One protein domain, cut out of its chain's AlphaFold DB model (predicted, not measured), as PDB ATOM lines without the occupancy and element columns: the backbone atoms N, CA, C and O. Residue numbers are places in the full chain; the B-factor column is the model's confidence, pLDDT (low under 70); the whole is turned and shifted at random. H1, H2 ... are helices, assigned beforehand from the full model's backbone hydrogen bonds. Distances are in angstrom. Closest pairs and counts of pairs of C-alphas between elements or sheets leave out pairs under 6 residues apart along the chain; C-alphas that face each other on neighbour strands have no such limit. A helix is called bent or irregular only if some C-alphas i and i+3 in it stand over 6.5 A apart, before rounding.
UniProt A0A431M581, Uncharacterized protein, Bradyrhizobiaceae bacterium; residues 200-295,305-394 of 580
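What this domain is: This is residues 200 to 295 and 305 to 394 of the 580 residues of an uncharacterized protein of Bradyrhizobiaceae bacterium (UniProt A0A431M581). What is the first thing to see? H4 runs through the middle of a bundle, with H3, H5 and H7 packed round it and H8 packed on H7. The hairpin of H1 and H2 covers the side of this bundle away from H8, H1 crossing H3 steeply and H2 running along H5, while the short H6 lies near H4 and H8. What is it made of, and how large is it? The printed part has 186 residues, with eight named helices, H1 to H8 in order along the chain, and no named strand; the class is all helix. The whole is compact, with a radius of gyration of the C-alphas of 16.1 A and spans of 45 by 42 by 27 A.

Where its parts are: Where do the helices before the cut lie? H1 is residues 200 to 219, 28.3 A long, beginning with C-alpha 200 at (148.842, 128.216, 80.455), and H2 is residues 222 to 236, 20.2 A. H3 is residues 242 to 262, 30.6 A, and H4 is residues 268 to 292, 34.8 A, from C-alpha 268 at (124.195, 145.427, 63.019). Is any helix uneven? H4 is irregular, with C-alphas 283 and 286 7.5 A apart, and has a kink of 50 degrees near residue 286. Where do the later helices lie? H5 is residues 305 to 321, 24.8 A, and H6 is the short run of residues 334 to 339. H7 is residues 349 to 365, 24.7 A, and H8 is residues 371 to 393, 32.8 A, ending with C-alpha 393 at (142.139, 168.760, 91.319).

How they stand to each other: How do H1 and H2 stand? They form a hairpin and touch at a shallow tilt of 23 degrees, opposite ways, their closest C-alphas being those of Leu 216 and Ala 224, 4.8 A apart. H1, with residues 206 to 214 alone, touches H3 at a steep tilt of 65 degrees, closest at the C-alphas of Ala 210 and Thr 256, 6.2 A. H2 touches H5 at a shallow tilt of 22 degrees, closest at the C-alphas of Leu 225 and Gly 313, 6.1 A. How is the bundle arranged? H3, H4, H5, H7 and H8 form a bundle, helices side by side, and H3 is the hub, touching five helices, though it only just touches H5, with 3 pairs of C-alphas within 8 A. H4 touches H5 at a shallow tilt of 29 degrees, opposite ways, closest at the C-alphas of Trp 277 and Phe 316, 5.8 A. H3 touches H7 at a shallow tilt of 20 degrees, the same way, closest at the C-alphas of Gly 261 and Phe 360, 5.1 A. What of H8 and H6? H7 and H8 form a hairpin at a steep tilt of 37 degrees, only just past shallow, closest at the C-alphas of Leu 354 and Cys 380, 5.8 A. H6 is close to H4 but not clearly touching it, the C-alphas of Pro 286 and Leu 338 being 6.8 A apart. Are the helix backbones whole? Each O i to N i+4 pair is within hydrogen-bond range in H1, H2, H3, H5 and H8; the counts are 19 of 21 in H4, 1 of 2 in H6 and 12 of 13 in H7.

The domain as a whole: How far does it reach? The two C-alphas farthest apart, those of Gln 223 and Asn 393, are 47.0 A apart. Where is the chain cut, and which link is long? Residues 296 to 304 are not printed, and C-alphas 295 and 305 are 15.7 A apart across the cut. The link from H5 to H6, residues 322 to 333, is long. Where is confidence low? The mean pLDDT of the printed part is 73.3, and 56 residues are under 70, among them residues 200 to 207, 322 to 350 and 386 to 394.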
ATOM      1  N   VAL A 200     149.576 128.931  81.512       43.94
ATOM      2  CA  VAL A 200     148.842 128.216  80.455       43.94
ATOM      3  C   VAL A 200     147.412 127.881  80.899       43.94
ATOM      4  O   VAL A 200     146.451 128.173  80.175       43.94
ATOM      5  N   LYS A 201     147.245 127.371  82.129       48.06
ATOM      6  CA  LYS A 201     145.930 127.123  82.751       48.06
ATOM      7  C   LYS A 201     145.129 128.422  82.941       48.06
ATOM      8  O   LYS A 201     143.913 128.420  82.740       48.06
ATOM      9  N   GLY A 202     145.789 129.542  83.255       49.28
ATOM     10  CA  GLY A 202     145.164 130.870  83.335       49.28
ATOM     11  C   GLY A 202     144.632 131.381  81.987       49.28
ATOM     12  O   GLY A 202     143.501 131.870  81.906       49.28
ATOM     13  N   ARG A 203     145.394 131.211  80.896       49.53
ATOM     14  CA  ARG A 203     145.019 131.688  79.548       49.53
ATOM     15  C   ARG A 203     143.886 130.870  78.914       49.53
ATOM     16  O   ARG A 203     142.980 131.449  78.310       49.53
ATOM     17  N   GLN A 204     143.874 129.546  79.097       54.44
ATOM     18  CA  GLN A 204     142.772 128.686  78.634       54.44
ATOM     19  C   GLN A 204     141.446 128.992  79.345       54.44
ATOM     20  O   GLN A 204     140.392 128.991  78.709       54.44
ATOM     21  N   LYS A 205     141.474 129.314  80.642       56.50
ATOM     22  CA  LYS A 205     140.255 129.600  81.417       56.50
ATOM     23  C   LYS A 205     139.704 131.006  81.180       56.50
ATOM     24  O   LYS A 205     138.495 131.150  81.017       56.50
ATOM     25  N   ARG A 206     140.564 132.022  81.002       62.28
ATOM     26  CA  ARG A 206     140.136 133.339  80.476       62.28
ATOM     27  C   ARG A 206     139.470 133.200  79.100       62.28
ATOM     28  O   ARG A 206     138.473 133.863  78.831       62.28
ATOM     29  N   SER A 207     139.953 132.274  78.264       67.06
ATOM     30  CA  SER A 207     139.317 131.925  76.984       67.06
ATOM     31  C   SER A 207     137.945 131.251  77.156       67.06
ATOM     32  O   SER A 207     137.030 131.548  76.392       67.06
ATOM     33  N   GLN A 208     137.743 130.401  78.171       75.38
ATOM     34  CA  GLN A 208     136.424 129.813  78.470       75.38
ATOM     35  C   GLN A 208     135.398 130.870  78.898       75.38
ATOM     36  O   GLN A 208     134.287 130.877  78.371       75.38
ATOM     37  N   ILE A 209     135.776 131.804  79.775       82.69
ATOM     38  CA  ILE A 209     134.897 132.912  80.186       82.69
ATOM     39  C   ILE A 209     134.590 133.814  78.986       82.69
ATOM     40  O   ILE A 209     133.433 134.137  78.732       82.69
ATOM     41  N   ALA A 210     135.602 134.143  78.179       82.88
ATOM     42  CA  ALA A 210     135.417 134.903  76.946       82.88
ATOM     43  C   ALA A 210     134.451 134.214  75.964       82.88
ATOM     44  O   ALA A 210     133.611 134.874  75.348       82.88
ATOM     45  N   LYS A 211     134.539 132.883  75.825       82.38
ATOM     46  CA  LYS A 211     133.595 132.082  75.031       82.38
ATOM     47  C   LYS A 211     132.189 132.121  75.619       82.38
ATOM     48  O   LYS A 211     131.245 132.266  74.853       82.38
ATOM     49  N   ALA A 212     132.044 132.035  76.940       84.88
ATOM     50  CA  ALA A 212     130.745 132.096  77.604       84.88
ATOM     51  C   ALA A 212     130.072 133.472  77.443       84.88
ATOM     52  O   ALA A 212     128.886 133.527  77.131       84.88
ATOM     53  N   ILE A 213     130.830 134.573  77.539       89.25
ATOM     54  CA  ILE A 213     130.330 135.931  77.256       89.25
ATOM     55  C   ILE A 213     129.852 136.027  75.804       89.25
ATOM     56  O   ILE A 213     128.718 136.425  75.546       89.25
ATOM     57  N   LYS A 214     130.683 135.609  74.836       85.75
ATOM     58  CA  LYS A 214     130.293 135.597  73.414       85.75
ATOM     59  C   LYS A 214     129.062 134.712  73.176       85.75
ATOM     60  O   LYS A 214     128.183 135.100  72.414       85.75
ATOM     61  N   GLY A 215     128.977 133.564  73.847       85.00
ATOM     62  CA  GLY A 215     127.826 132.662  73.814       85.00
ATOM     63  C   GLY A 215     126.544 133.336  74.301       85.00
ATOM     64  O   GLY A 215     125.547 133.313  73.582       85.00
ATOM     65  N   LEU A 216     126.592 134.022  75.449       90.94
ATOM     66  CA  LEU A 216     125.469 134.795  75.987       90.94
ATOM     67  C   LEU A 216     124.994 135.871  75.007       90.94
ATOM     68  O   LEU A 216     123.798 135.983  74.754       90.94
ATOM     69  N   LEU A 217     125.922 136.619  74.408       88.12
ATOM     70  CA  LEU A 217     125.593 137.682  73.453       88.12
ATOM     71  C   LEU A 217     124.950 137.157  72.160       88.12
ATOM     72  O   LEU A 217     124.165 137.865  71.528       88.12
ATOM     73  N   VAL A 218     125.274 135.923  71.766       86.06
ATOM     74  CA  VAL A 218     124.726 135.275  70.566       86.06
ATOM     75  C   VAL A 218     123.381 134.603  70.851       86.06
ATOM     76  O   VAL A 218     122.426 134.844  70.113       86.06
ATOM     77  N   GLN A 219     123.301 133.778  71.898       86.88
ATOM     78  CA  GLN A 219     122.137 132.936  72.210       86.88
ATOM     79  C   GLN A 219     121.037 133.697  72.959       86.88
ATOM     80  O   GLN A 219     119.861 133.510  72.660       86.88
ATOM     81  N   LYS A 220     121.417 134.614  73.863       88.25
ATOM     82  CA  LYS A 220     120.509 135.509  74.610       88.25
ATOM     83  C   LYS A 220     119.437 134.773  75.414       88.25
ATOM     84  O   LYS A 220     118.311 135.247  75.535       88.25
ATOM     85  N   ASP A 221     119.785 133.616  75.960       86.62
ATOM     86  CA  ASP A 221     118.886 132.794  76.758       86.62
ATOM     87  C   ASP A 221     119.458 132.492  78.151       86.62
ATOM     88  O   ASP A 221     120.616 132.775  78.480       86.62
ATOM     89  N   GLN A 222     118.608 131.911  78.997       89.19
ATOM     90  CA  GLN A 222     118.959 131.570  80.373       89.19
ATOM     91  C   GLN A 222     119.999 130.437  80.450       89.19
ATOM     92  O   GLN A 222     120.704 130.316  81.454       89.19
ATOM     93  N   GLN A 223     120.119 129.609  79.407       87.81
ATOM     94  CA  GLN A 223     121.102 128.525  79.362       87.81
ATOM     95  C   GLN A 223     122.509 129.095  79.178       87.81
ATOM     96  O   GLN A 223     123.412 128.763  79.945       87.81
ATOM     97  N   ALA A 224     122.678 130.028  78.243       86.75
ATOM     98  CA  ALA A 224     123.927 130.735  78.011       86.75
ATOM     99  C   ALA A 224     124.377 131.532  79.244       86.75
ATOM    100  O   ALA A 224     125.562 131.532  79.587       86.75
ATOM    101  N   LEU A 225     123.431 132.152  79.962       90.56
ATOM    102  CA  LEU A 225     123.720 132.811  81.236       90.56
ATOM    103  C   LEU A 225     124.196 131.805  82.290       90.56
ATOM    104  O   LEU A 225     125.188 132.049  82.970       90.56
ATOM    105  N   SER A 226     123.547 130.646  82.383       86.56
ATOM    106  CA  SER A 226     123.943 129.596  83.329       86.56
ATOM    107  C   SER A 226     125.360 129.074  83.047       86.56
ATOM    108  O   SER A 226     126.123 128.844  83.984       86.56
ATOM    109  N   ILE A 227     125.751 128.959  81.770       86.81
ATOM    110  CA  ILE A 227     127.119 128.600  81.349       86.81
ATOM    111  C   ILE A 227     128.127 129.675  81.782       86.81
ATOM    112  O   ILE A 227     129.195 129.344  82.300       86.81
ATOM    113  N   LEU A 228     127.792 130.959  81.608       89.19
ATOM    114  CA  LEU A 228     128.632 132.069  82.063       89.19
ATOM    115  C   LEU A 228     128.805 132.064  83.587       89.19
ATOM    116  O   LEU A 228     129.931 132.164  84.070       89.19
ATOM    117  N   ILE A 229     127.718 131.900  84.343       89.88
ATOM    118  CA  ILE A 229     127.764 131.852  85.809       89.88
ATOM    119  C   ILE A 229     128.563 130.642  86.301       89.88
ATOM    120  O   ILE A 229     129.345 130.782  87.240       89.88
ATOM    121  N   ALA A 230     128.455 129.483  85.648       84.62
ATOM    122  CA  ALA A 230     129.282 128.323  85.971       84.62
ATOM    123  C   ALA A 230     130.780 128.612  85.759       84.62
ATOM    124  O   ALA A 230     131.586 128.375  86.660       84.62
ATOM    125  N   ALA A 231     131.148 129.205  84.616       83.81
ATOM    126  CA  ALA A 231     132.534 129.583  84.329       83.81
ATOM    127  C   ALA A 231     133.081 130.620  85.331       83.81
ATOM    128  O   ALA A 231     134.245 130.558  85.731       83.81
ATOM    129  N   LEU A 232     132.239 131.559  85.768       86.19
ATOM    130  CA  LEU A 232     132.607 132.586  86.742       86.19
ATOM    131  C   LEU A 232     132.628 132.080  88.184       86.19
ATOM    132  O   LEU A 232     133.421 132.578  88.976       86.19
ATOM    133  N   SER A 233     131.820 131.081  88.538       81.31
ATOM    134  CA  SER A 233     131.873 130.437  89.856       81.31
ATOM    135  C   SER A 233     133.243 129.798  90.098       81.31
ATOM    136  O   SER A 233     133.800 129.903  91.192       81.31
ATOM    137  N   ASP A 234     133.823 129.178  89.068       77.94
ATOM    138  CA  ASP A 234     135.173 128.617  89.136       77.94
ATOM    139  C   ASP A 234     136.258 129.690  89.267       77.94
ATOM    140  O   ASP A 234     137.231 129.483  89.998       77.94
ATOM    141  N   LEU A 235     136.091 130.832  88.588       78.50
ATOM    142  CA  LEU A 235     136.969 131.992  88.750       78.50
ATOM    143  C   LEU A 235     136.876 132.530  90.182       78.50
ATOM    144  O   LEU A 235     137.892 132.696  90.852       78.50
ATOM    145  N   ARG A 236     135.651 132.713  90.685       81.44
ATOM    146  CA  ARG A 236     135.405 133.308  91.994       81.44
ATOM    147  C   ARG A 236     136.010 132.507  93.138       81.44
ATOM    148  O   ARG A 236     136.563 133.107  94.054       81.44
ATOM    149  N   ARG A 237     135.937 131.172  93.079       76.44
ATOM    150  CA  ARG A 237     136.547 130.271  94.077       76.44
ATOM    151  C   ARG A 237     138.063 130.444  94.212       76.44
ATOM    152  O   ARG A 237     138.617 130.025  95.219       76.44
ATOM    153  N   ARG A 238     138.726 130.992  93.193       69.19
ATOM    154  CA  ARG A 238     140.186 131.152  93.130       69.19
ATOM    155  C   ARG A 238     140.637 132.578  93.417       69.19
ATOM    156  O   ARG A 238     141.791 132.766  93.775       69.19
ATOM    157  N   SER A 239     139.755 133.555  93.228       68.81
ATOM    158  CA  SER A 239     140.057 134.954  93.509       68.81
ATOM    159  C   SER A 239     140.255 135.184  95.000       68.81
ATOM    160  O   SER A 239     139.469 134.710  95.827       68.81
ATOM    161  N   ILE A 240     141.294 135.950  95.319       68.50
ATOM    162  CA  ILE A 240     141.729 136.217  96.695       68.50
ATOM    163  C   ILE A 240     140.680 137.073  97.421       68.50
ATOM    164  O   ILE A 240     140.396 136.857  98.598       68.50
ATOM    165  N   SER A 241     140.050 137.999  96.697       73.25
ATOM    166  CA  SER A 241     139.016 138.898  97.204       73.25
ATOM    167  C   SER A 241     137.877 139.078  96.184       73.25
ATOM    168  O   SER A 241     138.043 138.775  94.997       73.25
ATOM    169  N   PRO A 242     136.695 139.564  96.616       74.06
ATOM    170  CA  PRO A 242     135.644 140.024  95.705       74.06
ATOM    171  C   PRO A 242     136.139 141.086  94.712       74.06
ATOM    172  O   PRO A 242     135.736 141.074  93.555       74.06
ATOM    173  N   GLU A 243     137.047 141.962  95.143       73.12
ATOM    174  CA  GLU A 243     137.696 142.956  94.284       73.12
ATOM    175  C   GLU A 243     138.519 142.294  93.175       73.12
ATOM    176  O   GLU A 243     138.271 142.552  92.001       73.12
ATOM    177  N   ASP A 244     139.421 141.374  93.528       75.12
ATOM    178  CA  ASP A 244     140.236 140.622  92.567       75.12
ATOM    179  C   ASP A 244     139.358 139.865  91.552       75.12
ATOM    180  O   ASP A 244     139.614 139.873  90.347       75.12
ATOM    181  N   PHE A 245     138.247 139.283  92.011       81.94
ATOM    182  CA  PHE A 245     137.271 138.640  91.133       81.94
ATOM    183  C   PHE A 245     136.630 139.612  90.133       81.94
ATOM    184  O   PHE A 245     136.557 139.310  88.939       81.94
ATOM    185  N   ILE A 246     136.146 140.763  90.609       81.56
ATOM    186  CA  ILE A 246     135.471 141.747  89.759       81.56
ATOM    187  C   ILE A 246     136.472 142.354  88.759       81.56
ATOM    188  O   ILE A 246     136.130 142.486  87.582       81.56
ATOM    189  N   THR A 247     137.706 142.646  89.177       78.38
ATOM    190  CA  THR A 247     138.785 143.122  88.292       78.38
ATOM    191  C   THR A 247     139.074 142.109  87.185       78.38
ATOM    192  O   THR A 247     139.012 142.451  86.005       78.38
ATOM    193  N   GLN A 248     139.266 140.830  87.532       79.81
ATOM    194  CA  GLN A 248     139.505 139.776  86.541       79.81
ATOM    195  C   GLN A 248     138.320 139.569  85.584       79.81
ATOM    196  O   GLN A 248     138.521 139.276  84.404       79.81
ATOM    197  N   PHE A 249     137.080 139.714  86.060       86.00
ATOM    198  CA  PHE A 249     135.897 139.679  85.200       86.00
ATOM    199  C   PHE A 249     135.895 140.843  84.200       86.00
ATOM    200  O   PHE A 249     135.703 140.620  83.001       86.00
ATOM    201  N   VAL A 250     136.144 142.067  84.674       83.62
ATOM    202  CA  VAL A 250     136.188 143.265  83.828       83.62
ATOM    203  C   VAL A 250     137.305 143.182  82.793       83.62
ATOM    204  O   VAL A 250     137.047 143.482  81.631       83.62
ATOM    205  N   ASP A 251     138.485 142.673  83.147       79.06
ATOM    206  CA  ASP A 251     139.572 142.441  82.188       79.06
ATOM    207  C   ASP A 251     139.132 141.552  81.020       79.06
ATOM    208  O   ASP A 251     139.394 141.852  79.853       79.06
ATOM    209  N   VAL A 252     138.416 140.460  81.309       83.56
ATOM    210  CA  VAL A 252     137.900 139.562  80.267       83.56
ATOM    211  C   VAL A 252     136.832 140.259  79.415       83.56
ATOM    212  O   VAL A 252     136.799 140.071  78.194       83.56
ATOM    213  N   VAL A 253     135.980 141.096  80.014       86.38
ATOM    214  CA  VAL A 253     135.001 141.907  79.272       86.38
ATOM    215  C   VAL A 253     135.702 142.913  78.354       86.38
ATOM    216  O   VAL A 253     135.351 142.984  77.176       86.38
ATOM    217  N   CYS A 254     136.717 143.636  78.832       79.88
ATOM    218  CA  CYS A 254     137.500 144.582  78.030       79.88
ATOM    219  C   CYS A 254     138.164 143.875  76.843       79.88
ATOM    220  O   CYS A 254     137.926 144.238  75.693       79.88
ATOM    221  N   LEU A 255     138.887 142.780  77.107       78.62
ATOM    222  CA  LEU A 255     139.554 141.983  76.074       78.62
ATOM    223  C   LEU A 255     138.580 141.481  75.001       78.62
ATOM    224  O   LEU A 255     138.884 141.512  73.809       78.62
ATOM    225  N   THR A 256     137.405 140.993  75.404       81.50
ATOM    226  CA  THR A 256     136.408 140.493  74.445       81.50
ATOM    227  C   THR A 256     135.717 141.607  73.666       81.50
ATOM    228  O   THR A 256     135.413 141.403  72.489       81.50
ATOM    229  N   THR A 257     135.523 142.771  74.285       80.94
ATOM    230  CA  THR A 257     134.951 143.969  73.659       80.94
ATOM    231  C   THR A 257     135.906 144.559  72.622       80.94
ATOM    232  O   THR A 257     135.491 144.825  71.496       80.94
ATOM    233  N   ASP A 258     137.195 144.677  72.942       73.06
ATOM    234  CA  ASP A 258     138.212 145.181  72.012       73.06
ATOM    235  C   ASP A 258     138.366 144.262  70.792       73.06
ATOM    236  O   ASP A 258     138.365 144.723  69.648       73.06
ATOM    237  N   GLN A 259     138.396 142.942  71.016       77.25
ATOM    238  CA  GLN A 259     138.384 141.954  69.932       77.25
ATOM    239  C   GLN A 259     137.137 142.074  69.048       77.25
ATOM    240  O   GLN A 259     137.213 141.910  67.830       77.25
ATOM    241  N   ALA A 260     135.974 142.325  69.652       77.12
ATOM    242  CA  ALA A 260     134.736 142.529  68.914       77.12
ATOM    243  C   ALA A 260     134.791 143.829  68.094       77.12
ATOM    244  O   ALA A 260     134.395 143.826  66.931       77.12
ATOM    245  N   GLY A 261     135.331 144.915  68.654       71.69
ATOM    246  CA  GLY A 261     135.463 146.210  67.980       71.69
ATOM    247  C   GLY A 261     136.355 146.161  66.736       71.69
ATOM    248  O   GLY A 261     136.039 146.799  65.733       71.69
ATOM    249  N   GLN A 262     137.416 145.350  66.769       72.00
ATOM    250  CA  GLN A 262     138.317 145.124  65.631       72.00
ATOM    251  C   GLN A 262     137.711 144.225  64.539       72.00
ATOM    252  O   GLN A 262     138.210 144.187  63.414       72.00
ATOM    253  N   SER A 263     136.631 143.495  64.834       71.12
ATOM    254  CA  SER A 263     136.017 142.578  63.876       71.12
ATOM    255  C   SER A 263     135.118 143.314  62.880       71.12
ATOM    256  O   SER A 263     134.031 143.801  63.209       71.12
ATOM    257  N   ALA A 264     135.532 143.325  61.611       61.88
ATOM    258  CA  ALA A 264     134.736 143.866  60.509       61.88
ATOM    259  C   ALA A 264     133.434 143.073  60.259       61.88
ATOM    260  O   ALA A 264     132.476 143.614  59.712       61.88
ATOM    261  N   HIS A 265     133.364 141.811  60.697       72.62
ATOM    262  CA  HIS A 265     132.283 140.875  60.364       72.62
ATOM    263  C   HIS A 265     131.052 140.946  61.282       72.62
ATOM    264  O   HIS A 265     130.087 140.212  61.064       72.62
ATOM    265  N   LEU A 266     131.050 141.799  62.314       77.19
ATOM    266  CA  LEU A 266     129.890 141.917  63.198       77.19
ATOM    267  C   LEU A 266     128.707 142.583  62.494       77.19
ATOM    268  O   LEU A 266     128.785 143.734  62.054       77.19
ATOM    269  N   THR A 267     127.582 141.871  62.478       81.94
ATOM    270  CA  THR A 267     126.297 142.378  61.984       81.94
ATOM    271  C   THR A 267     125.785 143.538  62.843       81.94
ATOM    272  O   THR A 267     126.126 143.660  64.022       81.94
ATOM    273  N   TYR A 268     124.889 144.360  62.284       83.75
ATOM    274  CA  TYR A 268     124.195 145.427  63.019       83.75
ATOM    275  C   TYR A 268     123.602 144.933  64.350       83.75
ATOM    276  O   TYR A 268     123.772 145.570  65.389       83.75
ATOM    277  N   ARG A 269     122.937 143.768  64.326       81.25
ATOM    278  CA  ARG A 269     122.287 143.182  65.507       81.25
ATOM    279  C   ARG A 269     123.315 142.838  66.583       81.25
ATOM    280  O   ARG A 269     123.144 143.268  67.713       81.25
ATOM    281  N   GLN A 270     124.412 142.183  66.204       83.81
ATOM    282  CA  GLN A 270     125.487 141.834  67.137       83.81
ATOM    283  C   GLN A 270     126.160 143.074  67.734       83.81
ATOM    284  O   GLN A 270     126.415 143.100  68.933       83.81
ATOM    285  N   ARG A 271     126.411 144.125  66.937       85.31
ATOM    286  CA  ARG A 271     126.947 145.398  67.456       85.31
ATOM    287  C   ARG A 271     125.992 146.025  68.468       85.31
ATOM    288  O   ARG A 271     126.429 146.439  69.534       85.31
ATOM    289  N   ARG A 272     124.689 146.039  68.175       86.12
ATOM    290  CA  ARG A 272     123.665 146.508  69.117       86.12
ATOM    291  C   ARG A 272     123.666 145.693  70.412       86.12
ATOM    292  O   ARG A 272     123.621 146.293  71.479       86.12
ATOM    293  N   ASP A 273     123.724 144.366  70.330       88.00
ATOM    294  CA  ASP A 273     123.718 143.492  71.510       88.00
ATOM    295  C   ASP A 273     124.942 143.751  72.404       88.00
ATOM    296  O   ASP A 273     124.798 143.896  73.616       88.00
ATOM    297  N   TRP A 274     126.126 143.920  71.809       89.50
ATOM    298  CA  TRP A 274     127.326 144.341  72.538       89.50
ATOM    299  C   TRP A 274     127.131 145.674  73.268       89.50
ATOM    300  O   TRP A 274     127.481 145.781  74.440       89.50
ATOM    301  N   ILE A 275     126.534 146.679  72.620       88.00
ATOM    302  CA  ILE A 275     126.300 147.979  73.267       88.00
ATOM    303  C   ILE A 275     125.271 147.857  74.405       88.00
ATOM    304  O   ILE A 275     125.436 148.497  75.442       88.00
ATOM    305  N   ILE A 276     124.235 147.021  74.257       87.88
ATOM    306  CA  ILE A 276     123.273 146.750  75.341       87.88
ATOM    307  C   ILE A 276     123.992 146.102  76.529       87.88
ATOM    308  O   ILE A 276     123.801 146.542  77.660       87.88
ATOM    309  N   TRP A 277     124.844 145.104  76.285       92.06
ATOM    310  CA  TRP A 277     125.629 144.445  77.330       92.06
ATOM    311  C   TRP A 277     126.530 145.422  78.087       92.06
ATOM    312  O   TRP A 277     126.479 145.486  79.315       92.06
ATOM    313  N   LEU A 278     127.288 146.247  77.360       90.12
ATOM    314  CA  LEU A 278     128.119 147.293  77.958       90.12
ATOM    315  C   LEU A 278     127.273 148.281  78.767       90.12
ATOM    316  O   LEU A 278     127.646 148.634  79.881       90.12
ATOM    317  N   GLY A 279     126.106 148.682  78.258       85.44
ATOM    318  CA  GLY A 279     125.217 149.597  78.964       85.44
ATOM    319  C   GLY A 279     124.614 149.031  80.248       85.44
ATOM    320  O   GLY A 279     124.503 149.751  81.240       85.44
ATOM    321  N   VAL A 280     124.287 147.738  80.275       87.88
ATOM    322  CA  VAL A 280     123.849 147.051  81.500       87.88
ATOM    323  C   VAL A 280     124.969 147.031  82.541       87.88
ATOM    324  O   VAL A 280     124.731 147.351  83.707       87.88
ATOM    325  N   LEU A 281     126.200 146.723  82.126       88.75
ATOM    326  CA  LEU A 281     127.354 146.744  83.025       88.75
ATOM    327  C   LEU A 281     127.630 148.154  83.562       88.75
ATOM    328  O   LEU A 281     127.782 148.307  84.772       88.75
ATOM    329  N   ILE A 282     127.590 149.185  82.706       84.31
ATOM    330  CA  ILE A 282     127.702 150.601  83.101       84.31
ATOM    331  C   ILE A 282     126.647 150.960  84.156       84.31
ATOM    332  O   ILE A 282     126.966 151.563  85.179       84.31
ATOM    333  N   ARG A 283     125.392 150.544  83.957       81.75
ATOM    334  CA  ARG A 283     124.297 150.797  84.907       81.75
ATOM    335  C   ARG A 283     124.545 150.157  86.279       81.75
ATOM    336  O   ARG A 283     124.143 150.724  87.294       81.75
ATOM    337  N   LEU A 284     125.186 148.991  86.315       82.69
ATOM    338  CA  LEU A 284     125.494 148.254  87.544       82.69
ATOM    339  C   LEU A 284     126.841 148.640  88.177       82.69
ATOM    340  O   LEU A 284     127.086 148.273  89.328       82.69
ATOM    341  N   MET A 285     127.682 149.428  87.499       79.12
ATOM    342  CA  MET A 285     128.989 149.871  88.006       79.12
ATOM    343  C   MET A 285     128.993 150.424  89.436       79.12
ATOM    344  O   MET A 285     129.851 149.988  90.202       79.12
ATOM    345  N   PRO A 286     128.070 151.311  89.868       74.06
ATOM    346  CA  PRO A 286     128.073 151.780  91.256       74.06
ATOM    347  C   PRO A 286     127.941 150.651  92.288       74.06
ATOM    348  O   PRO A 286     128.435 150.781  93.405       74.06
ATOM    349  N   ARG A 287     127.290 149.535  91.929       78.94
ATOM    350  CA  ARG A 287     127.152 148.360  92.801       78.94
ATOM    351  C   ARG A 287     128.398 147.481  92.773       78.94
ATOM    352  O   ARG A 287     128.789 147.011  93.833       78.94
ATOM    353  N   PHE A 288     129.044 147.315  91.616       77.88
ATOM    354  CA  PHE A 288     130.367 146.679  91.545       77.88
ATOM    355  C   PHE A 288     131.385 147.442  92.398       77.88
ATOM    356  O   PHE A 288     132.094 146.840  93.196       77.88
ATOM    357  N   TYR A 289     131.381 148.774  92.319       70.88
ATOM    358  CA  TYR A 289     132.262 149.610  93.128       70.88
ATOM    359  C   TYR A 289     131.958 149.517  94.625       70.88
ATOM    360  O   TYR A 289     132.880 149.426  95.419       70.88
ATOM    361  N   ALA A 290     130.685 149.471  95.030       70.62
ATOM    362  CA  ALA A 290     130.323 149.303  96.440       70.62
ATOM    363  C   ALA A 290     130.820 147.975  97.048       70.62
ATOM    364  O   ALA A 290     130.985 147.892  98.262       70.62
ATOM    365  N   VAL A 291     131.044 146.943  96.226       71.31
ATOM    366  CA  VAL A 291     131.685 145.689  96.661       71.31
ATOM    367  C   VAL A 291     133.194 145.876  96.827       71.31
ATOM    368  O   VAL A 291     133.761 145.351  97.777       71.31
ATOM    369  N   ILE A 292     133.824 146.655  95.945       66.12
ATOM    370  CA  ILE A 292     135.262 146.962  95.972       66.12
ATOM    371  C   ILE A 292     135.612 147.918  97.127       66.12
ATOM    372  O   ILE A 292     136.618 147.741  97.799       66.12
ATOM    373  N   SER A 293     134.771 148.919  97.400       59.00
ATOM    374  CA  SER A 293     135.075 150.010  98.335       59.00
ATOM    375  C   SER A 293     134.746 149.717  99.802       59.00
ATOM    376  O   SER A 293     134.960 150.585 100.650       59.00
ATOM    377  N   LYS A 294     134.153 148.561 100.130       60.28
ATOM    378  CA  LYS A 294     133.876 148.192 101.525       60.28
ATOM    379  C   LYS A 294     135.190 147.839 102.216       60.28
ATOM    380  O   LYS A 294     135.689 146.726 102.087       60.28
ATOM    381  N   GLN A 295     135.738 148.821 102.933       43.97
ATOM    382  CA  GLN A 295     136.878 148.653 103.827       43.97
ATOM    383  C   GLN A 295     136.613 147.489 104.784       43.97
ATOM    384  O   GLN A 295     135.552 147.397 105.399       43.97
ATOM    385  N   SER A 305     129.042 139.290  94.452       82.12
ATOM    386  CA  SER A 305     129.719 139.587  93.178       82.12
ATOM    387  C   SER A 305     129.164 138.755  92.019       82.12
ATOM    388  O   SER A 305     128.868 139.286  90.952       82.12
ATOM    389  N   LEU A 306     128.935 137.457  92.248       84.06
ATOM    390  CA  LEU A 306     128.286 136.578  91.267       84.06
ATOM    391  C   LEU A 306     126.806 136.927  91.058       84.06
ATOM    392  O   LEU A 306     126.311 136.824  89.940       84.06
ATOM    393  N   VAL A 307     126.115 137.383  92.109       84.81
ATOM    394  CA  VAL A 307     124.710 137.816  92.031       84.81
ATOM    395  C   VAL A 307     124.575 139.055  91.144       84.81
ATOM    396  O   VAL A 307     123.645 139.132  90.347       84.81
ATOM    397  N   LEU A 308     125.523 139.996  91.222       84.62
ATOM    398  CA  LEU A 308     125.550 141.180  90.360       84.62
ATOM    399  C   LEU A 308     125.751 140.817  88.883       84.62
ATOM    400  O   LEU A 308     125.129 141.429  88.015       84.62
ATOM    401  N   ILE A 309     126.584 139.815  88.586       88.94
ATOM    402  CA  ILE A 309     126.802 139.363  87.205       88.94
ATOM    403  C   ILE A 309     125.591 138.573  86.681       88.94
ATOM    404  O   ILE A 309     125.211 138.749  85.523       88.94
ATOM    405  N   ASP A 310     124.933 137.764  87.519       88.12
ATOM    406  CA  ASP A 310     123.661 137.111  87.163       88.12
ATOM    407  C   ASP A 310     122.565 138.149  86.875       88.12
ATOM    408  O   ASP A 310     121.874 138.066  85.859       88.12
ATOM    409  N   GLU A 311     122.454 139.184  87.714       88.06
ATOM    410  CA  GLU A 311     121.534 140.304  87.502       88.06
ATOM    411  C   GLU A 311     121.820 141.027  86.176       88.06
ATOM    412  O   GLU A 311     120.889 141.289  85.410       88.06
ATOM    413  N   ALA A 312     123.096 141.280  85.860       89.31
ATOM    414  CA  ALA A 312     123.508 141.856  84.580       89.31
ATOM    415  C   ALA A 312     123.075 140.979  83.395       89.31
ATOM    416  O   ALA A 312     122.500 141.468  82.422       89.31
ATOM    417  N   GLY A 313     123.297 139.667  83.484       89.69
ATOM    418  CA  GLY A 313     122.889 138.717  82.454       89.69
ATOM    419  C   GLY A 313     121.382 138.711  82.210       89.69
ATOM    420  O   GLY A 313     120.937 138.785  81.063       89.69
ATOM    421  N   ARG A 314     120.579 138.694  83.280       88.81
ATOM    422  CA  ARG A 314     119.111 138.735  83.180       88.81
ATOM    423  C   ARG A 314     118.610 140.048  82.589       88.81
ATOM    424  O   ARG A 314     117.717 140.023  81.744       88.81
ATOM    425  N   GLN A 315     119.188 141.182  82.996       87.69
ATOM    426  CA  GLN A 315     118.855 142.485  82.413       87.69
ATOM    427  C   GLN A 315     119.195 142.516  80.920       87.69
ATOM    428  O   GLN A 315     118.362 142.925  80.120       87.69
ATOM    429  N   PHE A 316     120.359 142.003  80.514       90.44
ATOM    430  CA  PHE A 316     120.740 141.908  79.104       90.44
ATOM    431  C   PHE A 316     119.758 141.067  78.269       90.44
ATOM    432  O   PHE A 316     119.324 141.496  77.195       90.44
ATOM    433  N   ILE A 317     119.358 139.894  78.767       88.38
ATOM    434  CA  ILE A 317     118.357 139.040  78.107       88.38
ATOM    435  C   ILE A 317     117.008 139.777  78.001       88.38
ATOM    436  O   ILE A 317     116.372 139.783  76.944       88.38
ATOM    437  N   GLY A 318     116.588 140.469  79.064       84.38
ATOM    438  CA  GLY A 318     115.370 141.287  79.071       84.38
ATOM    439  C   GLY A 318     115.395 142.429  78.046       84.38
ATOM    440  O   GLY A 318     114.458 142.596  77.266       84.38
ATOM    441  N   GLU A 319     116.489 143.187  77.988       82.31
ATOM    442  CA  GLU A 319     116.621 144.336  77.083       82.31
ATOM    443  C   GLU A 319     116.745 143.927  75.606       82.31
ATOM    444  O   GLU A 319     116.272 144.631  74.708       82.31
ATOM    445  N   THR A 320     117.343 142.766  75.328       83.00
ATOM    446  CA  THR A 320     117.454 142.242  73.958       83.00
ATOM    447  C   THR A 320     116.166 141.593  73.451       83.00
ATOM    448  O   THR A 320     115.890 141.662  72.249       83.00
ATOM    449  N   SER A 321     115.359 141.001  74.337       75.56
ATOM    450  CA  SER A 321     114.081 140.354  73.998       75.56
ATOM    451  C   SER A 321     112.942 141.351  73.761       75.56
ATOM    452  O   SER A 321     112.186 141.189  72.804       75.56
ATOM    453  N   ASN A 322     112.867 142.434  74.539       64.38
ATOM    454  CA  ASN A 322     111.802 143.438  74.414       64.38
ATOM    455  C   ASN A 322     111.909 144.325  73.163       64.38
ATOM    456  O   ASN A 322     111.037 145.160  72.923       64.38
ATOM    457  N   ASN A 323     112.989 144.192  72.381       61.03
ATOM    458  CA  ASN A 323     113.315 145.027  71.222       61.03
ATOM    459  C   ASN A 323     113.142 146.540  71.485       61.03
ATOM    460  O   ASN A 323     112.915 147.312  70.553       61.03
ATOM    461  N   SER A 324     113.258 146.952  72.754       54.12
ATOM    462  CA  SER A 324     112.935 148.296  73.216       54.12
ATOM    463  C   SER A 324     113.776 149.317  72.457       54.12
ATOM    464  O   SER A 324     114.998 149.184  72.331       54.12
ATOM    465  N   THR A 325     113.125 150.362  71.949       53.97
ATOM    466  CA  THR A 325     113.794 151.530  71.360       53.97
ATOM    467  C   THR A 325     114.450 152.413  72.426       53.97
ATOM    468  O   THR A 325     115.165 153.354  72.082       53.97
ATOM    469  N   LYS A 326     114.210 152.127  73.714       58.53
ATOM    470  CA  LYS A 326     114.756 152.828  74.882       58.53
ATOM    471  C   LYS A 326     115.107 151.816  75.989       58.53
ATOM    472  O   LYS A 326     114.390 151.748  76.984       58.53
ATOM    473  N   PRO A 327     116.184 151.023  75.838       58.72
ATOM    474  CA  PRO A 327     116.614 150.091  76.885       58.72
ATOM    475  C   PRO A 327     117.056 150.810  78.174       58.72
ATOM    476  O   PRO A 327     117.056 150.255  79.266       58.72
ATOM    477  N   PHE A 328     117.367 152.104  78.070       63.06
ATOM    478  CA  PHE A 328     117.751 152.952  79.192       63.06
ATOM    479  C   PHE A 328     116.779 154.142  79.266       63.06
ATOM    480  O   PHE A 328     117.050 155.210  78.727       63.06
ATOM    481  N   VAL A 329     115.595 153.941  79.863       48.16
ATOM    482  CA  VAL A 329     114.537 154.977  79.987       48.16
ATOM    483  C   VAL A 329     115.004 156.185  80.812       48.16
ATOM    484  O   VAL A 329     114.584 157.310  80.558       48.16
ATOM    485  N   ALA A 330     115.923 155.959  81.745       50.47
ATOM    486  CA  ALA A 330     116.725 156.981  82.392       50.47
ATOM    487  C   ALA A 330     118.106 156.365  82.627       50.47
ATOM    488  O   ALA A 330     118.231 155.410  83.399       50.47
ATOM    489  N   MET A 331     119.141 156.869  81.946       51.88
ATOM    490  CA  MET A 331     120.489 156.720  82.493       51.88
ATOM    491  C   MET A 331     120.426 157.312  83.905       51.88
ATOM    492  O   MET A 331     119.874 158.406  84.058       51.88
ATOM    493  N   PRO A 332     120.887 156.605  84.951       49.19
ATOM    494  CA  PRO A 332     120.915 157.212  86.267       49.19
ATOM    495  C   PRO A 332     121.728 158.510  86.172       49.19
ATOM    496  O   PRO A 332     122.672 158.585  85.383       49.19
ATOM    497  N   ASP A 333     121.368 159.525  86.961       47.84
ATOM    498  CA  ASP A 333     122.176 160.735  87.152       47.84
ATOM    499  C   ASP A 333     123.440 160.351  87.947       47.84
ATOM    500  O   ASP A 333     123.609 160.608  89.140       47.84
ATOM    501  N   VAL A 334     124.267 159.541  87.288       47.28
ATOM    502  CA  VAL A 334     125.452 158.871  87.806       47.28
ATOM    503  C   VAL A 334     126.509 159.923  88.127       47.28
ATOM    504  O   VAL A 334     127.252 159.758  89.090       47.28
ATOM    505  N   SER A 335     126.505 161.051  87.414       46.19
ATOM    506  CA  SER A 335     127.474 162.124  87.614       46.19
ATOM    507  C   SER A 335     127.446 162.686  89.037       46.19
ATOM    508  O   SER A 335     128.502 162.925  89.598       46.19
ATOM    509  N   ASN A 336     126.283 162.832  89.681       41.59
ATOM    510  CA  ASN A 336     126.227 163.474  91.002       41.59
ATOM    511  C   ASN A 336     126.432 162.504  92.179       41.59
ATOM    512  O   ASN A 336     127.040 162.863  93.185       41.59
ATOM    513  N   ARG A 337     125.945 161.255  92.084       43.50
ATOM    514  CA  ARG A 337     126.003 160.295  93.211       43.50
ATOM    515  C   ARG A 337     127.263 159.434  93.245       43.50
ATOM    516  O   ARG A 337     127.646 158.998  94.329       43.50
ATOM    517  N   LEU A 338     127.877 159.158  92.093       46.94
ATOM    518  CA  LEU A 338     129.135 158.407  92.028       46.94
ATOM    519  C   LEU A 338     130.322 159.332  92.316       46.94
ATOM    520  O   LEU A 338     131.150 158.969  93.142       46.94
ATOM    521  N   MET A 339     130.345 160.556  91.775       45.09
ATOM    522  CA  MET A 339     131.405 161.537  92.068       45.09
ATOM    523  C   MET A 339     131.512 161.867  93.561       45.09
ATOM    524  O   MET A 339     132.611 161.953  94.091       45.09
ATOM    525  N   ALA A 340     130.383 161.954  94.276       43.22
ATOM    526  CA  ALA A 340     130.374 162.205  95.721       43.22
ATOM    527  C   ALA A 340     130.905 161.035  96.581       43.22
ATOM    528  O   ALA A 340     131.126 161.213  97.775       43.22
ATOM    529  N   ARG A 341     131.069 159.831  96.011       41.69
ATOM    530  CA  ARG A 341     131.547 158.622  96.716       41.69
ATOM    531  C   ARG A 341     132.908 158.116  96.225       41.69
ATOM    532  O   ARG A 341     133.460 157.199  96.828       41.69
ATOM    533  N   LEU A 342     133.430 158.675  95.137       45.94
ATOM    534  CA  LEU A 342     134.691 158.271  94.527       45.94
ATOM    535  C   LEU A 342     135.835 159.144  95.056       45.94
ATOM    536  O   LEU A 342     136.113 160.203  94.505       45.94
ATOM    537  N   ASN A 343     136.545 158.679  96.087       46.62
ATOM    538  CA  ASN A 343     137.931 159.108  96.287       46.62
ATOM    539  C   ASN A 343     138.773 158.442  95.189       46.62
ATOM    540  O   ASN A 343     138.969 157.230  95.187       46.62
ATOM    541  N   MET A 344     139.184 159.235  94.201       46.03
ATOM    542  CA  MET A 344     139.605 158.794  92.864       46.03
ATOM    543  C   MET A 344     141.008 158.173  92.743       46.03
ATOM    544  O   MET A 344     141.575 158.217  91.654       46.03
ATOM    545  N   GLN A 345     141.597 157.602  93.796       44.50
ATOM    546  CA  GLN A 345     143.044 157.334  93.766       44.50
ATOM    547  C   GLN A 345     143.496 155.885  93.512       44.50
ATOM    548  O   GLN A 345     144.557 155.743  92.917       44.50
ATOM    549  N   ASP A 346     142.717 154.826  93.788       41.97
ATOM    550  CA  ASP A 346     143.385 153.511  93.954       41.97
ATOM    551  C   ASP A 346     143.000 152.329  93.043       41.97
ATOM    552  O   ASP A 346     143.753 151.362  93.012       41.97
ATOM    553  N   SER A 347     141.907 152.335  92.263       45.97
ATOM    554  CA  SER A 347     141.483 151.074  91.600       45.97
ATOM    555  C   SER A 347     141.713 150.957  90.089       45.97
ATOM    556  O   SER A 347     141.735 149.836  89.592       45.97
ATOM    557  N   GLY A 348     141.807 152.046  89.307       54.44
ATOM    558  CA  GLY A 348     141.860 151.997  87.819       54.44
ATOM    559  C   GLY A 348     140.636 151.349  87.121       54.44
ATOM    560  O   GLY A 348     140.406 151.526  85.922       54.44
ATOM    561  N   PHE A 349     139.806 150.668  87.906       59.06
ATOM    562  CA  PHE A 349     138.725 149.759  87.575       59.06
ATOM    563  C   PHE A 349     137.614 150.369  86.703       59.06
ATOM    564  O   PHE A 349     137.227 149.741  85.715       59.06
ATOM    565  N   PRO A 350     137.101 151.591  86.963       65.75
ATOM    566  CA  PRO A 350     136.069 152.151  86.100       65.75
ATOM    567  C   PRO A 350     136.608 152.685  84.765       65.75
ATOM    568  O   PRO A 350     135.911 152.628  83.753       65.75
ATOM    569  N   ASN A 351     137.846 153.175  84.731       72.50
ATOM    570  CA  ASN A 351     138.350 153.931  83.585       72.50
ATOM    571  C   ASN A 351     138.733 153.023  82.411       72.50
ATOM    572  O   ASN A 351     138.386 153.328  81.270       72.50
ATOM    573  N   GLN A 352     139.372 151.877  82.671       77.81
ATOM    574  CA  GLN A 352     139.741 150.918  81.621       77.81
ATOM    575  C   GLN A 352     138.507 150.320  80.924       77.81
ATOM    576  O   GLN A 352     138.462 150.216  79.693       77.81
ATOM    577  N   PHE A 353     137.477 149.975  81.700       82.94
ATOM    578  CA  PHE A 353     136.211 149.477  81.170       82.94
ATOM    579  C   PHE A 353     135.495 150.526  80.314       82.94
ATOM    580  O   PHE A 353     135.108 150.241  79.180       82.94
ATOM    581  N   LEU A 354     135.369 151.759  80.817       83.50
ATOM    582  CA  LEU A 354     134.702 152.840  80.090       83.50
ATOM    583  C   LEU A 354     135.466 153.260  78.830       83.50
ATOM    584  O   LEU A 354     134.832 153.609  77.835       83.50
ATOM    585  N   LEU A 355     136.800 153.174  78.827       79.81
ATOM    586  CA  LEU A 355     137.614 153.408  77.634       79.81
ATOM    587  C   LEU A 355     137.358 152.342  76.556       79.81
ATOM    588  O   LEU A 355     137.139 152.687  75.394       79.81
ATOM    589  N   SER A 356     137.335 151.065  76.944       81.69
ATOM    590  CA  SER A 356     137.041 149.947  76.033       81.69
ATOM    591  C   SER A 356     135.616 150.058  75.473       81.69
ATOM    592  O   SER A 356     135.394 149.942  74.265       81.69
ATOM    593  N   ALA A 357     134.646 150.390  76.333       85.44
ATOM    594  CA  ALA A 357     133.263 150.625  75.932       85.44
ATOM    595  C   ALA A 357     133.144 151.805  74.956       85.44
ATOM    596  O   ALA A 357     132.542 151.654  73.893       85.44
ATOM    597  N   LYS A 358     133.767 152.953  75.266       87.44
ATOM    598  CA  LYS A 358     133.807 154.136  74.394       87.44
ATOM    599  C   LYS A 358     134.305 153.770  72.998       87.44
ATOM    600  O   LYS A 358     133.611 154.059  72.029       87.44
ATOM    601  N   ARG A 359     135.468 153.113  72.891       85.56
ATOM    602  CA  ARG A 359     136.074 152.732  71.600       85.56
ATOM    603  C   ARG A 359     135.141 151.851  70.776       85.56
ATOM    604  O   ARG A 359     134.970 152.078  69.578       85.56
ATOM    605  N   PHE A 360     134.508 150.868  71.416       86.81
ATOM    606  CA  PHE A 360     133.554 149.992  70.742       86.81
ATOM    607  C   PHE A 360     132.322 150.754  70.243       86.81
ATOM    608  O   PHE A 360     131.890 150.564  69.105       86.81
ATOM    609  N   ILE A 361     131.761 151.634  71.079       85.62
ATOM    610  CA  ILE A 361     130.585 152.429  70.723       85.62
ATOM    611  C   ILE A 361     130.924 153.398  69.591       85.62
ATOM    612  O   ILE A 361     130.170 153.460  68.627       85.62
ATOM    613  N   GLU A 362     132.071 154.078  69.644       84.19
ATOM    614  CA  GLU A 362     132.552 154.974  68.584       84.19
ATOM    615  C   GLU A 362     132.658 154.262  67.238       84.19
ATOM    616  O   GLU A 362     132.116 154.738  66.239       84.19
ATOM    617  N   ALA A 363     133.257 153.069  67.224       81.56
ATOM    618  CA  ALA A 363     133.325 152.230  66.032       81.56
ATOM    619  C   ALA A 363     131.936 151.778  65.535       81.56
ATOM    620  O   ALA A 363     131.769 151.430  64.363       81.56
ATOM    621  N   ALA A 364     130.926 151.763  66.407       80.44
ATOM    622  CA  ALA A 364     129.563 151.367  66.083       80.44
ATOM    623  C   ALA A 364     128.623 152.542  65.748       80.44
ATOM    624  O   ALA A 364     127.619 152.293  65.084       80.44
ATOM    625  N   LEU A 365     128.927 153.794  66.120       77.12
ATOM    626  CA  LEU A 365     128.069 154.976  65.892       77.12
ATOM    627  C   LEU A 365     127.753 155.215  64.406       77.12
ATOM    628  O   LEU A 365     126.661 155.666  64.061       77.12
ATOM    629  N   GLY A 366     128.675 154.854  63.507       67.81
ATOM    630  CA  GLY A 366     128.452 154.930  62.058       67.81
ATOM    631  C   GLY A 366     127.408 153.932  61.534       67.81
ATOM    632  O   GLY A 366     126.765 154.196  60.517       67.81
ATOM    633  N   VAL A 367     127.209 152.817  62.245       72.38
ATOM    634  CA  VAL A 367     126.387 151.663  61.835       72.38
ATOM    635  C   VAL A 367     125.082 151.579  62.639       72.38
ATOM    636  O   VAL A 367     124.038 151.232  62.094       72.38
ATOM    637  N   VAL A 368     125.119 151.914  63.930       72.00
ATOM    638  CA  VAL A 368     124.002 151.814  64.876       72.00
ATOM    639  C   VAL A 368     123.517 153.212  65.256       72.00
ATOM    640  O   VAL A 368     124.019 153.831  66.189       72.00
ATOM    641  N   ARG A 369     122.510 153.717  64.535       66.81
ATOM    642  CA  ARG A 369     121.952 155.067  64.732       66.81
ATOM    643  C   ARG A 369     120.684 155.033  65.579       66.81
ATOM    644  O   ARG A 369     119.576 155.137  65.059       66.81
ATOM    645  N   VAL A 370     120.844 154.874  66.889       72.69
ATOM    646  CA  VAL A 370     119.738 154.983  67.855       72.69
ATOM    647  C   VAL A 370     120.092 155.994  68.955       72.69
ATOM    648  O   VAL A 370     121.234 155.994  69.420       72.69
ATOM    649  N   PRO A 371     119.147 156.849  69.402       71.94
ATOM    650  CA  PRO A 371     119.454 157.966  70.305       71.94
ATOM    651  C   PRO A 371     120.161 157.551  71.600       71.94
ATOM    652  O   PRO A 371     121.120 158.189  72.015       71.94
ATOM    653  N   TRP A 372     119.751 156.429  72.195       75.75
ATOM    654  CA  TRP A 372     120.315 155.955  73.460       75.75
ATOM    655  C   TRP A 372     121.782 155.506  73.348       75.75
ATOM    656  O   TRP A 372     122.499 155.575  74.340       75.75
ATOM    657  N   VAL A 373     122.252 155.080  72.166       80.69
ATOM    658  CA  VAL A 373     123.674 154.742  71.945       80.69
ATOM    659  C   VAL A 373     124.526 156.007  71.985       80.69
ATOM    660  O   VAL A 373     125.616 155.993  72.548       80.69
ATOM    661  N   THR A 374     123.997 157.111  71.452       79.44
ATOM    662  CA  THR A 374     124.661 158.422  71.516       79.44
ATOM    663  C   THR A 374     124.724 158.904  72.961       79.44
ATOM    664  O   THR A 374     125.795 159.259  73.433       79.44
ATOM    665  N   SER A 375     123.624 158.790  73.714       78.00
ATOM    666  CA  SER A 375     123.614 159.120  75.148       78.00
ATOM    667  C   SER A 375     124.602 158.278  75.963       78.00
ATOM    668  O   SER A 375     125.192 158.761  76.925       78.00
ATOM    669  N   LEU A 376     124.800 157.012  75.589       79.38
ATOM    670  CA  LEU A 376     125.742 156.116  76.259       79.38
ATOM    671  C   LEU A 376     127.201 156.463  75.930       79.38
ATOM    672  O   LEU A 376     128.058 156.429  76.811       79.38
ATOM    673  N   HIS A 377     127.474 156.856  74.685       83.56
ATOM    674  CA  HIS A 377     128.768 157.400  74.274       83.56
ATOM    675  C   HIS A 377     129.093 158.715  74.991       83.56
ATOM    676  O   HIS A 377     130.177 158.848  75.560       83.56
ATOM    677  N   GLU A 378     128.140 159.648  75.027       79.00
ATOM    678  CA  GLU A 378     128.257 160.919  75.747       79.00
ATOM    679  C   GLU A 378     128.511 160.697  77.238       79.00
ATOM    680  O   GLU A 378     129.359 161.371  77.818       79.00
ATOM    681  N   PHE A 379     127.848 159.710  77.846       81.19
ATOM    682  CA  PHE A 379     128.102 159.316  79.227       81.19
ATOM    683  C   PHE A 379     129.556 158.864  79.444       81.19
ATOM    684  O   PHE A 379     130.223 159.377  80.343       81.19
ATOM    685  N   CYS A 380     130.077 157.949  78.614       80.81
ATOM    686  CA  CYS A 380     131.469 157.499  78.715       80.81
ATOM    687  C   CYS A 380     132.456 158.665  78.539       80.81
ATOM    688  O   CYS A 380     133.431 158.767  79.282       80.81
ATOM    689  N   LEU A 381     132.195 159.561  77.582       79.38
ATOM    690  CA  LEU A 381     133.011 160.754  77.352       79.38
ATOM    691  C   LEU A 381     132.989 161.712  78.545       79.38
ATOM    692  O   LEU A 381     134.045 162.194  78.952       79.38
ATOM    693  N   HIS A 382     131.805 161.999  79.086       78.12
ATOM    694  CA  HIS A 382     131.642 162.877  80.238       78.12
ATOM    695  C   HIS A 382     132.369 162.309  81.456       78.12
ATOM    696  O   HIS A 382     133.129 163.023  82.102       78.12
ATOM    697  N   TRP A 383     132.194 161.015  81.730       75.75
ATOM    698  CA  TRP A 383     132.864 160.340  82.834       75.75
ATOM    699  C   TRP A 383     134.387 160.416  82.730       75.75
ATOM    700  O   TRP A 383     135.043 160.804  83.689       75.75
ATOM    701  N   LEU A 384     134.953 160.058  81.573       73.81
ATOM    702  CA  LEU A 384     136.405 160.063  81.379       73.81
ATOM    703  C   LEU A 384     136.979 161.478  81.564       73.81
ATOM    704  O   LEU A 384     137.936 161.644  82.314       73.81
ATOM    705  N   LYS A 385     136.325 162.505  81.005       74.44
ATOM    706  CA  LYS A 385     136.722 163.912  81.198       74.44
ATOM    707  C   LYS A 385     136.641 164.358  82.654       74.44
ATOM    708  O   LYS A 385     137.514 165.072  83.133       74.44
ATOM    709  N   GLU A 386     135.586 163.970  83.360       67.94
ATOM    710  CA  GLU A 386     135.412 164.342  84.762       67.94
ATOM    711  C   GLU A 386     136.417 163.605  85.664       67.94
ATOM    712  O   GLU A 386     136.952 164.182  86.609       67.94
ATOM    713  N   SER A 387     136.769 162.364  85.310       63.88
ATOM    714  CA  SER A 387     137.828 161.611  85.980       63.88
ATOM    715  C   SER A 387     139.209 162.252  85.806       63.88
ATOM    716  O   SER A 387     139.970 162.334  86.767       63.88
ATOM    717  N   GLU A 388     139.500 162.782  84.614       61.28
ATOM    718  CA  GLU A 388     140.715 163.550  84.322       61.28
ATOM    719  C   GLU A 388     140.743 164.875  85.107       61.28
ATOM    720  O   GLU A 388     141.779 165.248  85.650       61.28
ATOM    721  N   ARG A 389     139.599 165.566  85.237       57.91
ATOM    722  CA  ARG A 389     139.475 166.818  86.013       57.91
ATOM    723  C   ARG A 389     139.655 166.623  87.514       57.91
ATOM    724  O   ARG A 389     140.310 167.435  88.159       57.91
ATOM    725  N   SER A 390     139.103 165.558  88.083       51.19
ATOM    726  CA  SER A 390     139.309 165.228  89.498       51.19
ATOM    727  C   SER A 390     140.726 164.722  89.784       51.19
ATOM    728  O   SER A 390     141.275 165.027  90.844       51.19
ATOM    729  N   ALA A 391     141.360 164.026  88.833       46.59
ATOM    730  CA  ALA A 391     142.795 163.748  88.893       46.59
ATOM    731  C   ALA A 391     143.628 165.046  88.850       46.59
ATOM    732  O   ALA A 391     144.635 165.147  89.546       46.59
ATOM    733  N   ALA A 392     143.168 166.064  88.110       40.09
ATOM    734  CA  ALA A 392     143.783 167.392  88.058       40.09
ATOM    735  C   ALA A 392     143.520 168.278  89.303       40.09
ATOM    736  O   ALA A 392     144.276 169.209  89.553       40.09
ATOM    737  N   ASN A 393     142.482 168.000  90.101       36.22
ATOM    738  CA  ASN A 393     142.139 168.760  91.319       36.22
ATOM    739  C   ASN A 393     142.596 168.105  92.641       36.22
ATOM    740  O   ASN A 393     142.422 168.694  93.709       36.22
ATOM    741  N   SER A 394     143.204 166.916  92.600       30.34
ATOM    742  CA  SER A 394     144.117 166.470  93.671       30.34
ATOM    743  C   SER A 394     145.352 167.390  93.681       30.34
ATOM    744  O   SER A 394     145.586 168.024  92.658       30.34
TER     745      SER A 394